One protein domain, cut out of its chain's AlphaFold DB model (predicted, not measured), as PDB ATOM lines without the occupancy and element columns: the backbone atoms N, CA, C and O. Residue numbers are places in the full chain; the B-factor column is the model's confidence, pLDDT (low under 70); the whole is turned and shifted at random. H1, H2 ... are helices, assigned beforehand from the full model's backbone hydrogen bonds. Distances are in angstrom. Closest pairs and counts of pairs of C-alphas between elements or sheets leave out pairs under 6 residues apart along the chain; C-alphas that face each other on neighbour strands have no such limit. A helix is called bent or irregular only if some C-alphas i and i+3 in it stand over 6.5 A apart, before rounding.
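What this domain is: This is residues 18 to 93 of the 96 residues of an uncharacterized protein of Brevundimonas sp. S30B (UniProt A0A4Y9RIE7). Four helices make a triangle: H2 is one side, H3 is the second, and H1 and H4, side by side and running the same way, make the third. H2 and H3 meet at one corner, the end of H3 and the starts of H1 and H4 come near each other at the second, and the ends of H1 and H4 come near the start of H2 at the third. The printed part has 76 residues with four named helices, in the order H1, H2, H3, H4, and no named strand; its class is all helix. It is compact, with a radius of gyration of the C-alphas of 13.0 A, and spans 35 by 30 by 18 A.

Where its parts are: Find C-alpha 18 at (181.392, 308.503, 264.554), where H1 begins; it runs from residue 18 to 32, 21.3 A from first to last C-alpha. H1 is irregular: C-alphas 20 and 23 are 7.1 A apart. Go on to C-alpha 37 at (172.220, 304.727, 287.239), where H2, the longest helix by residues, begins and runs to residue 55 over 27.8 A. H3 takes residues 59 to 72 over 20.0 A. H4 takes residues 79 to 93 over 20.6 A, and you reach its last C-alpha at (165.077, 306.984, 282.400).

How they stand to each other: Start with H1, which touches H4 at a shallow tilt of 13 degrees, the same way; their closest C-alphas, of Arg 22 and His 80, are 5.7 A apart. Look next at Val 32 and Gln 40, the closest C-alphas of H1 and H2, 5.6 A apart; these helices are close but not clearly touching, at a steep tilt of 57 degrees. H1 and H3 are also close but not clearly touching, with the C-alphas of Val 18 and Met 69 closest at 7.1 A. H2, with residues 48 to 52 alone, and H3, with residue 59 alone, only just touch, with 3 pairs of C-alphas within 8 A; the closest are those of Thr 49 and Pro 59, 5.7 A apart. Their tilt is steep, 65 degrees, opposite ways. H4 is close to but not clearly touching H2, with the C-alphas of Pro 37 and Leu 92 closest at 6.1 A. It is likewise close to but not clearly touching H3, with those of Met 70 and Val 81 closest at 6.5 A, at a tilt of 67 degrees, steep but only just short of about perpendicular. In H2, H3 and H4 every O i to N i+4 pair is within hydrogen-bond range; in H1, 8 of 11 are.

The domain as a whole: The two C-alphas farthest apart are those of Gly 54 and Pro 76, 35.7 A. The printed part has no cut. The links from H1 to H2 and from H2 to H3 are tight, and the six-residue link from H3 to H4 is short. The mean pLDDT of the printed part is 85.6; look at residues 72 to 78, of which residue 72 belongs to H3, for the values under 70.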
ATOM      1  N   VAL A  18     182.281 308.941 263.465       74.06
ATOM      2  CA  VAL A  18     181.392 308.503 264.554       74.06
ATOM      3  C   VAL A  18     180.562 307.265 264.185       74.06
ATOM      4  O   VAL A  18     180.144 306.509 265.059       74.06
ATOM      5  N   ALA A  19     180.364 307.000 262.890       75.56
ATOM      6  CA  ALA A  19     179.608 305.840 262.418       75.56
ATOM      7  C   ALA A  19     180.171 304.506 262.944       75.56
ATOM      8  O   ALA A  19     179.398 303.633 263.337       75.56
ATOM      9  N   CYS A  20     181.501 304.364 263.026       81.88
ATOM     10  CA  CYS A  20     182.129 303.145 263.545       81.88
ATOM     11  C   CYS A  20     182.031 303.012 265.073       81.88
ATOM     12  O   CYS A  20     182.287 301.935 265.603       81.88
ATOM     13  N   LEU A  21     181.642 304.080 265.775       85.06
ATOM     14  CA  LEU A  21     181.521 304.105 267.231       85.06
ATOM     15  C   LEU A  21     180.097 303.823 267.721       85.06
ATOM     16  O   LEU A  21     179.935 303.541 268.903       85.06
ATOM     17  N   ARG A  22     179.074 303.841 266.849       86.19
ATOM     18  CA  ARG A  22     177.671 303.621 267.256       86.19
ATOM     19  C   ARG A  22     177.464 302.286 267.965       86.19
ATOM     20  O   ARG A  22     176.990 302.253 269.091       86.19
ATOM     21  N   GLU A  23     177.788 301.192 267.287       89.00
ATOM     22  CA  GLU A  23     177.561 299.851 267.826       89.00
ATOM     23  C   GLU A  23     178.451 299.556 269.048       89.00
ATOM     24  O   GLU A  23     177.916 299.106 270.061       89.00
ATOM     25  N   PRO A  24     179.755 299.910 269.055       91.06
ATOM     26  CA  PRO A  24     180.563 299.832 270.272       91.06
ATOM     27  C   PRO A  24     180.001 300.638 271.449       91.06
ATOM     28  O   PRO A  24     180.010 300.147 272.576       91.06
ATOM     29  N   ALA A  25     179.488 301.851 271.212       90.12
ATOM     30  CA  ALA A  25     178.899 302.672 272.268       90.12
ATOM     31  C   ALA A  25     177.646 302.017 272.868       90.12
ATOM     32  O   ALA A  25     177.507 301.991 274.089       90.12
ATOM     33  N   PHE A  26     176.781 301.423 272.037       91.81
ATOM     34  CA  PHE A  26     175.637 300.644 272.522       91.81
ATOM     35  C   PHE A  26     176.074 299.475 273.400       91.81
ATOM     36  O   PHE A  26     175.529 299.310 274.482       91.81
ATOM     37  N   LEU A  27     177.093 298.713 272.990       94.12
ATOM     38  CA  LEU A  27     177.595 297.583 273.779       94.12
ATOM     39  C   LEU A  27     178.125 298.005 275.157       94.12
ATOM     40  O   LEU A  27     177.939 297.278 276.133       94.12
ATOM     41  N   VAL A  28     178.790 299.161 275.247       93.62
ATOM     42  CA  VAL A  28     179.298 299.688 276.524       93.62
ATOM     43  C   VAL A  28     178.145 300.090 277.444       93.62
ATOM     44  O   VAL A  28     178.147 299.701 278.611       93.62
ATOM     45  N   ILE A  29     177.157 300.823 276.921       92.31
ATOM     46  CA  ILE A  29     175.989 301.280 277.693       92.31
ATOM     47  C   ILE A  29     175.133 300.079 278.132       92.31
ATOM     48  O   ILE A  29     174.822 299.940 279.313       92.31
ATOM     49  N   ASP A  30     174.837 299.154 277.216       92.31
ATOM     50  CA  ASP A  30     174.054 297.940 277.484       92.31
ATOM     51  C   ASP A  30     174.682 297.088 278.596       92.31
ATOM     52  O   ASP A  30     173.990 296.540 279.458       92.31
ATOM     53  N   ARG A  31     176.018 297.005 278.639       94.06
ATOM     54  CA  ARG A  31     176.711 296.180 279.633       94.06
ATOM     55  C   ARG A  31     176.495 296.665 281.065       94.06
ATOM     56  O   ARG A  31     176.504 295.838 281.978       94.06
ATOM     57  N   VAL A  32     176.332 297.970 281.268       92.19
ATOM     58  CA  VAL A  32     176.182 298.561 282.605       92.19
ATOM     59  C   VAL A  32     174.721 298.754 283.016       92.19
ATOM     60  O   VAL A  32     174.468 299.032 284.179       92.19
ATOM     61  N   GLN A  33     173.753 298.494 282.131       89.00
ATOM     62  CA  GLN A  33     172.328 298.810 282.337       89.00
ATOM     63  C   GLN A  33     171.677 298.202 283.599       89.00
ATOM     64  O   GLN A  33     170.631 298.660 284.041       89.00
ATOM     65  N   ARG A  34     172.256 297.137 284.177       88.38
ATOM     66  CA  ARG A  34     171.728 296.452 285.379       88.38
ATOM     67  C   ARG A  34     172.296 296.984 286.698       88.38
ATOM     68  O   ARG A  34     172.055 296.391 287.746       88.38
ATOM     69  N   VAL A  35     173.106 298.033 286.634       91.00
ATOM     70  CA  VAL A  35     173.706 298.707 287.787       91.00
ATOM     71  C   VAL A  35     172.872 299.947 288.125       91.00
ATOM     72  O   VAL A  35     172.158 300.455 287.262       91.00
ATOM     73  N   ASP A  36     172.958 300.439 289.361       91.44
ATOM     74  CA  ASP A  36     172.397 301.743 289.739       91.44
ATOM     75  C   ASP A  36     172.824 302.847 288.739       91.44
ATOM     76  O   ASP A  36     174.007 302.895 288.384       91.44
ATOM     77  N   PRO A  37     171.918 303.729 288.273       89.62
ATOM     78  CA  PRO A  37     172.220 304.727 287.239       89.62
ATOM     79  C   PRO A  37     173.423 305.628 287.539       89.62
ATOM     80  O   PRO A  37     174.211 305.935 286.639       89.62
ATOM     81  N   ALA A  38     173.603 306.044 288.795       90.38
ATOM     82  CA  ALA A  38     174.739 306.878 289.175       90.38
ATOM     83  C   ALA A  38     176.048 306.080 289.095       90.38
ATOM     84  O   ALA A  38     177.069 306.585 288.612       90.38
ATOM     85  N   ASP A  39     176.011 304.814 289.505       94.06
ATOM     86  CA  ASP A  39     177.149 303.905 289.401       94.06
ATOM     87  C   ASP A  39     177.460 303.506 287.949       94.06
ATOM     88  O   ASP A  39     178.634 303.317 287.631       94.06
ATOM     89  N   GLN A  40     176.480 303.474 287.037       92.06
ATOM     90  CA  GLN A  40     176.730 303.289 285.597       92.06
ATOM     91  C   GLN A  40     177.664 304.375 285.052       92.06
ATOM     92  O   GLN A  40     178.696 304.075 284.445       92.06
ATOM     93  N   ILE A  41     177.336 305.643 285.318       91.50
ATOM     94  CA  ILE A  41     178.119 306.796 284.851       91.50
ATOM     95  C   ILE A  41     179.530 306.750 285.447       91.50
ATOM     96  O   ILE A  41     180.524 306.900 284.731       91.50
ATOM     97  N   ARG A  42     179.632 306.501 286.759       94.62
ATOM     98  CA  ARG A  42     180.918 306.425 287.466       94.62
ATOM     99  C   ARG A  42     181.787 305.274 286.968       94.62
ATOM    100  O   ARG A  42     182.989 305.464 286.794       94.62
ATOM    101  N   ALA A  43     181.197 304.105 286.725       95.00
ATOM    102  CA  ALA A  43     181.910 302.929 286.242       95.00
ATOM    103  C   ALA A  43     182.455 303.140 284.824       95.00
ATOM    104  O   ALA A  43     183.613 302.817 284.566       95.00
ATOM    105  N   VAL A  44     181.662 303.732 283.924       94.69
ATOM    106  CA  VAL A  44     182.104 304.038 282.553       94.69
ATOM    107  C   VAL A  44     183.232 305.072 282.557       94.69
ATOM    108  O   VAL A  44     184.231 304.887 281.863       94.69
ATOM    109  N   ALA A  45     183.119 306.126 283.371       94.94
ATOM    110  CA  ALA A  45     184.174 307.129 283.507       94.94
ATOM    111  C   ALA A  45     185.480 306.522 284.048       94.94
ATOM    112  O   ALA A  45     186.549 306.761 283.489       94.94
ATOM    113  N   LEU A  46     185.396 305.686 285.090       95.88
ATOM    114  CA  LEU A  46     186.557 304.990 285.648       95.88
ATOM    115  C   LEU A  46     187.203 304.041 284.628       95.88
ATOM    116  O   LEU A  46     188.427 304.010 284.506       95.88
ATOM    117  N   ALA A  47     186.392 303.292 283.876       96.25
ATOM    118  CA  ALA A  47     186.879 302.393 282.834       96.25
ATOM    119  C   ALA A  47     187.611 303.155 281.720       96.25
ATOM    120  O   ALA A  47     188.695 302.736 281.314       96.25
ATOM    121  N   LEU A  48     187.070 304.296 281.272       95.19
ATOM    122  CA  LEU A  48     187.742 305.173 280.311       95.19
ATOM    123  C   LEU A  48     189.113 305.614 280.835       95.19
ATOM    124  O   LEU A  48     190.104 305.463 280.126       95.19
ATOM    125  N   THR A  49     189.189 306.107 282.073       96.31
ATOM    126  CA  THR A  49     190.456 306.544 282.678       96.31
ATOM    127  C   THR A  49     191.484 305.414 282.729       96.31
ATOM    128  O   THR A  49     192.615 305.606 282.291       96.31
ATOM    129  N   ALA A  50     191.092 304.214 283.166       97.00
ATOM    130  CA  ALA A  50     191.994 303.062 283.218       97.00
ATOM    131  C   ALA A  50     192.499 302.640 281.823       97.00
ATOM    132  O   ALA A  50     193.670 302.296 281.652       97.00
ATOM    133  N   MET A  51     191.636 302.691 280.801       95.12
ATOM    134  CA  MET A  51     192.036 302.412 279.418       95.12
ATOM    135  C   MET A  51     193.034 303.451 278.899       95.12
ATOM    136  O   MET A  51     194.017 303.080 278.261       95.12
ATOM    137  N   CYS A  52     192.794 304.729 279.191       94.38
ATOM    138  CA  CYS A  52     193.662 305.846 278.832       94.38
ATOM    139  C   CYS A  52     195.062 305.715 279.441       94.38
ATOM    140  O   CYS A  52     196.053 305.847 278.718       94.38
ATOM    141  N   GLU A  53     195.150 305.370 280.729       94.25
ATOM    142  CA  GLU A  53     196.424 305.083 281.398       94.25
ATOM    143  C   GLU A  53     197.188 303.954 280.694       94.25
ATOM    144  O   GLU A  53     198.380 304.090 280.415       94.25
ATOM    145  N   GLY A  54     196.493 302.875 280.320       93.31
ATOM    146  CA  GLY A  54     197.096 301.731 279.634       93.31
ATOM    147  C   GLY A  54     197.688 302.044 278.253       93.31
ATOM    148  O   GLY A  54     198.547 301.301 277.780       93.31
ATOM    149  N   VAL A  55     197.257 303.132 277.605       92.31
ATOM    150  CA  VAL A  55     197.726 303.536 276.266       92.31
ATOM    151  C   VAL A  55     198.471 304.874 276.249       92.31
ATOM    152  O   VAL A  55     198.842 305.344 275.174       92.31
ATOM    153  N   GLY A  56     198.702 305.484 277.418       91.31
ATOM    154  CA  GLY A  56     199.413 306.757 277.547       91.31
ATOM    155  C   GLY A  56     198.669 307.952 276.943       91.31
ATOM    156  O   GLY A  56     199.297 308.836 276.361       91.31
ATOM    157  N   VAL A  57     197.337 307.969 277.035       92.50
ATOM    158  CA  VAL A  57     196.489 309.070 276.549       92.50
ATOM    159  C   VAL A  57     195.887 309.815 277.736       92.50
ATOM    160  O   VAL A  57     195.492 309.192 278.715       92.50
ATOM    161  N   ASP A  58     195.788 311.144 277.650       93.00
ATOM    162  CA  ASP A  58     195.048 311.928 278.640       93.00
ATOM    163  C   ASP A  58     193.531 311.702 278.443       93.00
ATOM    164  O   ASP A  58     193.003 311.985 277.358       93.00
ATOM    165  N   PRO A  59     192.793 311.192 279.448       93.19
ATOM    166  CA  PRO A  59     191.345 311.029 279.342       93.19
ATOM    167  C   PRO A  59     190.606 312.345 279.050       93.19
ATOM    168  O   PRO A  59     189.577 312.318 278.369       93.19
ATOM    169  N   HIS A  60     191.122 313.496 279.490       92.75
ATOM    170  CA  HIS A  60     190.519 314.797 279.201       92.75
ATOM    171  C   HIS A  60     190.538 315.121 277.703       92.75
ATOM    172  O   HIS A  60     189.540 315.619 277.174       92.75
ATOM    173  N   ASP A  61     191.611 314.764 276.991       90.06
ATOM    174  CA  ASP A  61     191.706 314.954 275.540       90.06
ATOM    175  C   ASP A  61     190.614 314.172 274.798       90.06
ATOM    176  O   ASP A  61     189.982 314.697 273.872       90.06
ATOM    177  N   LEU A  62     190.350 312.931 275.220       88.94
ATOM    178  CA  LEU A  62     189.310 312.089 274.622       88.94
ATOM    179  C   LEU A  62     187.901 312.561 274.969       88.94
ATOM    180  O   LEU A  62     187.017 312.506 274.110       88.94
ATOM    181  N   ILE A  63     187.679 313.072 276.181       90.62
ATOM    182  CA  ILE A  63     186.405 313.706 276.536       90.62
ATOM    183  C   ILE A  63     186.172 314.930 275.651       90.62
ATOM    184  O   ILE A  63     185.102 315.055 275.053       90.62
ATOM    185  N   HIS A  64     187.172 315.795 275.480       89.12
ATOM    186  CA  HIS A  64     187.057 316.952 274.595       89.12
ATOM    187  C   HIS A  64     186.836 316.554 273.131       89.12
ATOM    188  O   HIS A  64     186.025 317.173 272.439       89.12
ATOM    189  N   ALA A  65     187.508 315.509 272.642       84.94
ATOM    190  CA  ALA A  65     187.256 314.967 271.309       84.94
ATOM    191  C   ALA A  65     185.819 314.442 271.168       84.94
ATOM    192  O   ALA A  65     185.142 314.765 270.193       84.94
ATOM    193  N   SER A  66     185.324 313.714 272.169       86.25
ATOM    194  CA  SER A  66     183.952 313.194 272.216       86.25
ATOM    195  C   SER A  66     182.914 314.311 272.242       86.25
ATOM    196  O   SER A  66     181.928 314.248 271.514       86.25
ATOM    197  N   GLN A  67     183.161 315.384 272.996       86.44
ATOM    198  CA  GLN A  67     182.318 316.582 272.999       86.44
ATOM    199  C   GLN A  67     182.265 317.250 271.621       86.44
ATOM    200  O   GLN A  67     181.183 317.620 271.169       86.44
ATOM    201  N   ARG A  68     183.402 317.360 270.920       83.69
ATOM    202  CA  ARG A  68     183.433 317.883 269.543       83.69
ATOM    203  C   ARG A  68     182.668 316.980 268.577       83.69
ATOM    204  O   ARG A  68     181.882 317.482 267.781       83.69
ATOM    205  N   MET A  69     182.843 315.661 268.667       80.31
ATOM    206  CA  MET A  69     182.068 314.695 267.873       80.31
ATOM    207  C   MET A  69     180.562 314.844 268.131       80.31
ATOM    208  O   MET A  69     179.769 314.863 267.196       80.31
ATOM    209  N   MET A  70     180.184 315.045 269.393       79.00
ATOM    210  CA  MET A  70     178.816 315.303 269.835       79.00
ATOM    211  C   MET A  70     178.252 316.658 269.370       79.00
ATOM    212  O   MET A  70     177.045 316.764 269.160       79.00
ATOM    213  N   SER A  71     179.079 317.701 269.229       74.31
ATOM    214  CA  SER A  71     178.636 319.045 268.823       74.31
ATOM    215  C   SER A  71     178.536 319.196 267.304       74.31
ATOM    216  O   SER A  71     177.576 319.776 266.797       74.31
ATOM    217  N   VAL A  72     179.507 318.638 266.570       64.38
ATOM    218  CA  VAL A  72     179.495 318.551 265.097       64.38
ATOM    219  C   VAL A  72     178.302 317.722 264.624       64.38
ATOM    220  O   VAL A  72     177.779 317.930 263.528       64.38
ATOM    221  N   ALA A  73     177.801 316.841 265.486       57.28
ATOM    222  CA  ALA A  73     176.651 316.013 265.214       57.28
ATOM    223  C   ALA A  73     175.282 316.724 265.264       57.28
ATOM    224  O   ALA A  73     174.275 316.112 265.603       57.28
ATOM    225  N   THR A  74     175.211 317.989 264.864       54.56
ATOM    226  CA  THR A  74     173.950 318.729 264.664       54.56
ATOM    227  C   THR A  74     173.618 318.995 263.180       54.56
ATOM    228  O   THR A  74     172.604 319.616 262.880       54.56
ATOM    229  N   GLY A  75     174.435 318.502 262.234       57.38
ATOM    230  CA  GLY A  75     174.185 318.539 260.780       57.38
ATOM    231  C   GLY A  75     173.380 317.353 260.183       57.38
ATOM    232  O   GLY A  75     172.824 316.545 260.916       57.38
ATOM    233  N   PRO A  76     173.322 317.187 258.846       52.03
ATOM    234  CA  PRO A  76     172.513 316.152 258.166       52.03
ATOM    235  C   PRO A  76     173.028 314.695 258.238       52.03
ATOM    236  O   PRO A  76     172.463 313.827 257.588       52.03
ATOM    237  N   HIS A  77     174.108 314.407 258.974       54.56
ATOM    238  CA  HIS A  77     174.770 313.082 259.031       54.56
ATOM    239  C   HIS A  77     174.915 312.571 260.477       54.56
ATOM    240  O   HIS A  77     175.958 312.068 260.893       54.56
ATOM    241  N   THR A  78     173.881 312.790 261.285       68.12
ATOM    242  CA  THR A  78     173.971 312.823 262.758       68.12
ATOM    243  C   THR A  78     173.222 311.709 263.454       68.12
ATOM    244  O   THR A  78     173.309 311.567 264.672       68.12
ATOM    245  N   GLU A  79     172.584 310.856 262.661       75.44
ATOM    246  CA  GLU A  79     171.775 309.729 263.105       75.44
ATOM    247  C   GLU A  79     172.537 308.813 264.069       75.44
ATOM    248  O   GLU A  79     171.974 308.347 265.050       75.44
ATOM    249  N   HIS A  80     173.839 308.594 263.853       80.50
ATOM    250  CA  HIS A  80     174.641 307.741 264.734       80.50
ATOM    251  C   HIS A  80     174.836 308.333 266.129       80.50
ATOM    252  O   HIS A  80     174.732 307.609 267.113       80.50
ATOM    253  N   VAL A  81     175.108 309.634 266.224       80.38
ATOM    254  CA  VAL A  81     175.294 310.308 267.515       80.38
ATOM    255  C   VAL A  81     173.968 310.485 268.228       80.38
ATOM    256  O   VAL A  81     173.890 310.231 269.429       80.38
ATOM    257  N   GLN A  82     172.932 310.887 267.491       80.81
ATOM    258  CA  GLN A  82     171.597 311.020 268.052       80.81
ATOM    259  C   GLN A  82     171.113 309.673 268.595       80.81
ATOM    260  O   GLN A  82     170.665 309.615 269.731       80.81
ATOM    261  N   ALA A  83     171.341 308.574 267.871       84.69
ATOM    262  CA  ALA A  83     170.995 307.242 268.353       84.69
ATOM    263  C   ALA A  83     171.748 306.851 269.640       84.69
ATOM    264  O   ALA A  83     171.150 306.238 270.518       84.69
ATOM    265  N   ILE A  84     173.032 307.218 269.790       86.69
ATOM    266  CA  ILE A  84     173.784 307.000 271.045       86.69
ATOM    267  C   ILE A  84     173.166 307.796 272.198       86.69
ATOM    268  O   ILE A  84     173.017 307.251 273.290       86.69
ATOM    269  N   ARG A  85     172.789 309.059 271.965       85.38
ATOM    270  CA  ARG A  85     172.128 309.895 272.979       85.38
ATOM    271  C   ARG A  85     170.779 309.325 273.384       85.38
ATOM    272  O   ARG A  85     170.558 309.115 274.568       85.38
ATOM    273  N   ASP A  86     169.930 309.026 272.410       87.12
ATOM    274  CA  ASP A  86     168.590 308.496 272.653       87.12
ATOM    275  C   ASP A  86     168.663 307.161 273.400       87.12
ATOM    276  O   ASP A  86     167.884 306.921 274.319       87.12
ATOM    277  N   TYR A  87     169.619 306.299 273.041       85.25
ATOM    278  CA  TYR A  87     169.846 305.042 273.746       85.25
ATOM    279  C   TYR A  87     170.274 305.284 275.199       85.25
ATOM    280  O   TYR A  87     169.626 304.779 276.109       85.25
ATOM    281  N   ALA A  88     171.290 306.123 275.433       87.12
ATOM    282  CA  ALA A  88     171.748 306.453 276.784       87.12
ATOM    283  C   ALA A  88     170.639 307.083 277.650       87.12
ATOM    284  O   ALA A  88     170.456 306.690 278.798       87.12
ATOM    285  N   GLU A  89     169.877 308.035 277.105       86.44
ATOM    286  CA  GLU A  89     168.769 308.684 277.816       86.44
ATOM    287  C   GLU A  89     167.647 307.703 278.160       86.44
ATOM    288  O   GLU A  89     167.115 307.742 279.269       86.44
ATOM    289  N   ASN A  90     167.270 306.835 277.220       83.00
ATOM    290  CA  ASN A  90     166.209 305.861 277.445       83.00
ATOM    291  C   ASN A  90     166.603 304.809 278.486       83.00
ATOM    292  O   ASN A  90     165.746 304.418 279.275       83.00
ATOM    293  N   GLU A  91     167.863 304.371 278.517       79.62
ATOM    294  CA  GLU A  91     168.323 303.426 279.539       79.62
ATOM    295  C   GLU A  91     168.338 304.060 280.935       79.62
ATOM    296  O   GLU A  91     167.834 303.461 281.882       79.62
ATOM    297  N   LEU A  92     168.814 305.302 281.066       74.19
ATOM    298  CA  LEU A  92     168.831 305.989 282.361       74.19
ATOM    299  C   LEU A  92     167.414 306.294 282.879       74.19
ATOM    300  O   LEU A  92     167.143 306.078 284.053       74.19
ATOM    301  N   ARG A  93     166.478 306.710 282.011       74.56
ATOM    302  CA  ARG A  93     165.077 306.984 282.400       74.56
ATOM    303  C   ARG A  93     164.276 305.746 282.808       74.56
ATOM    304  O   ARG A  93     163.255 305.893 283.462       74.56
TER     305      ARG A  93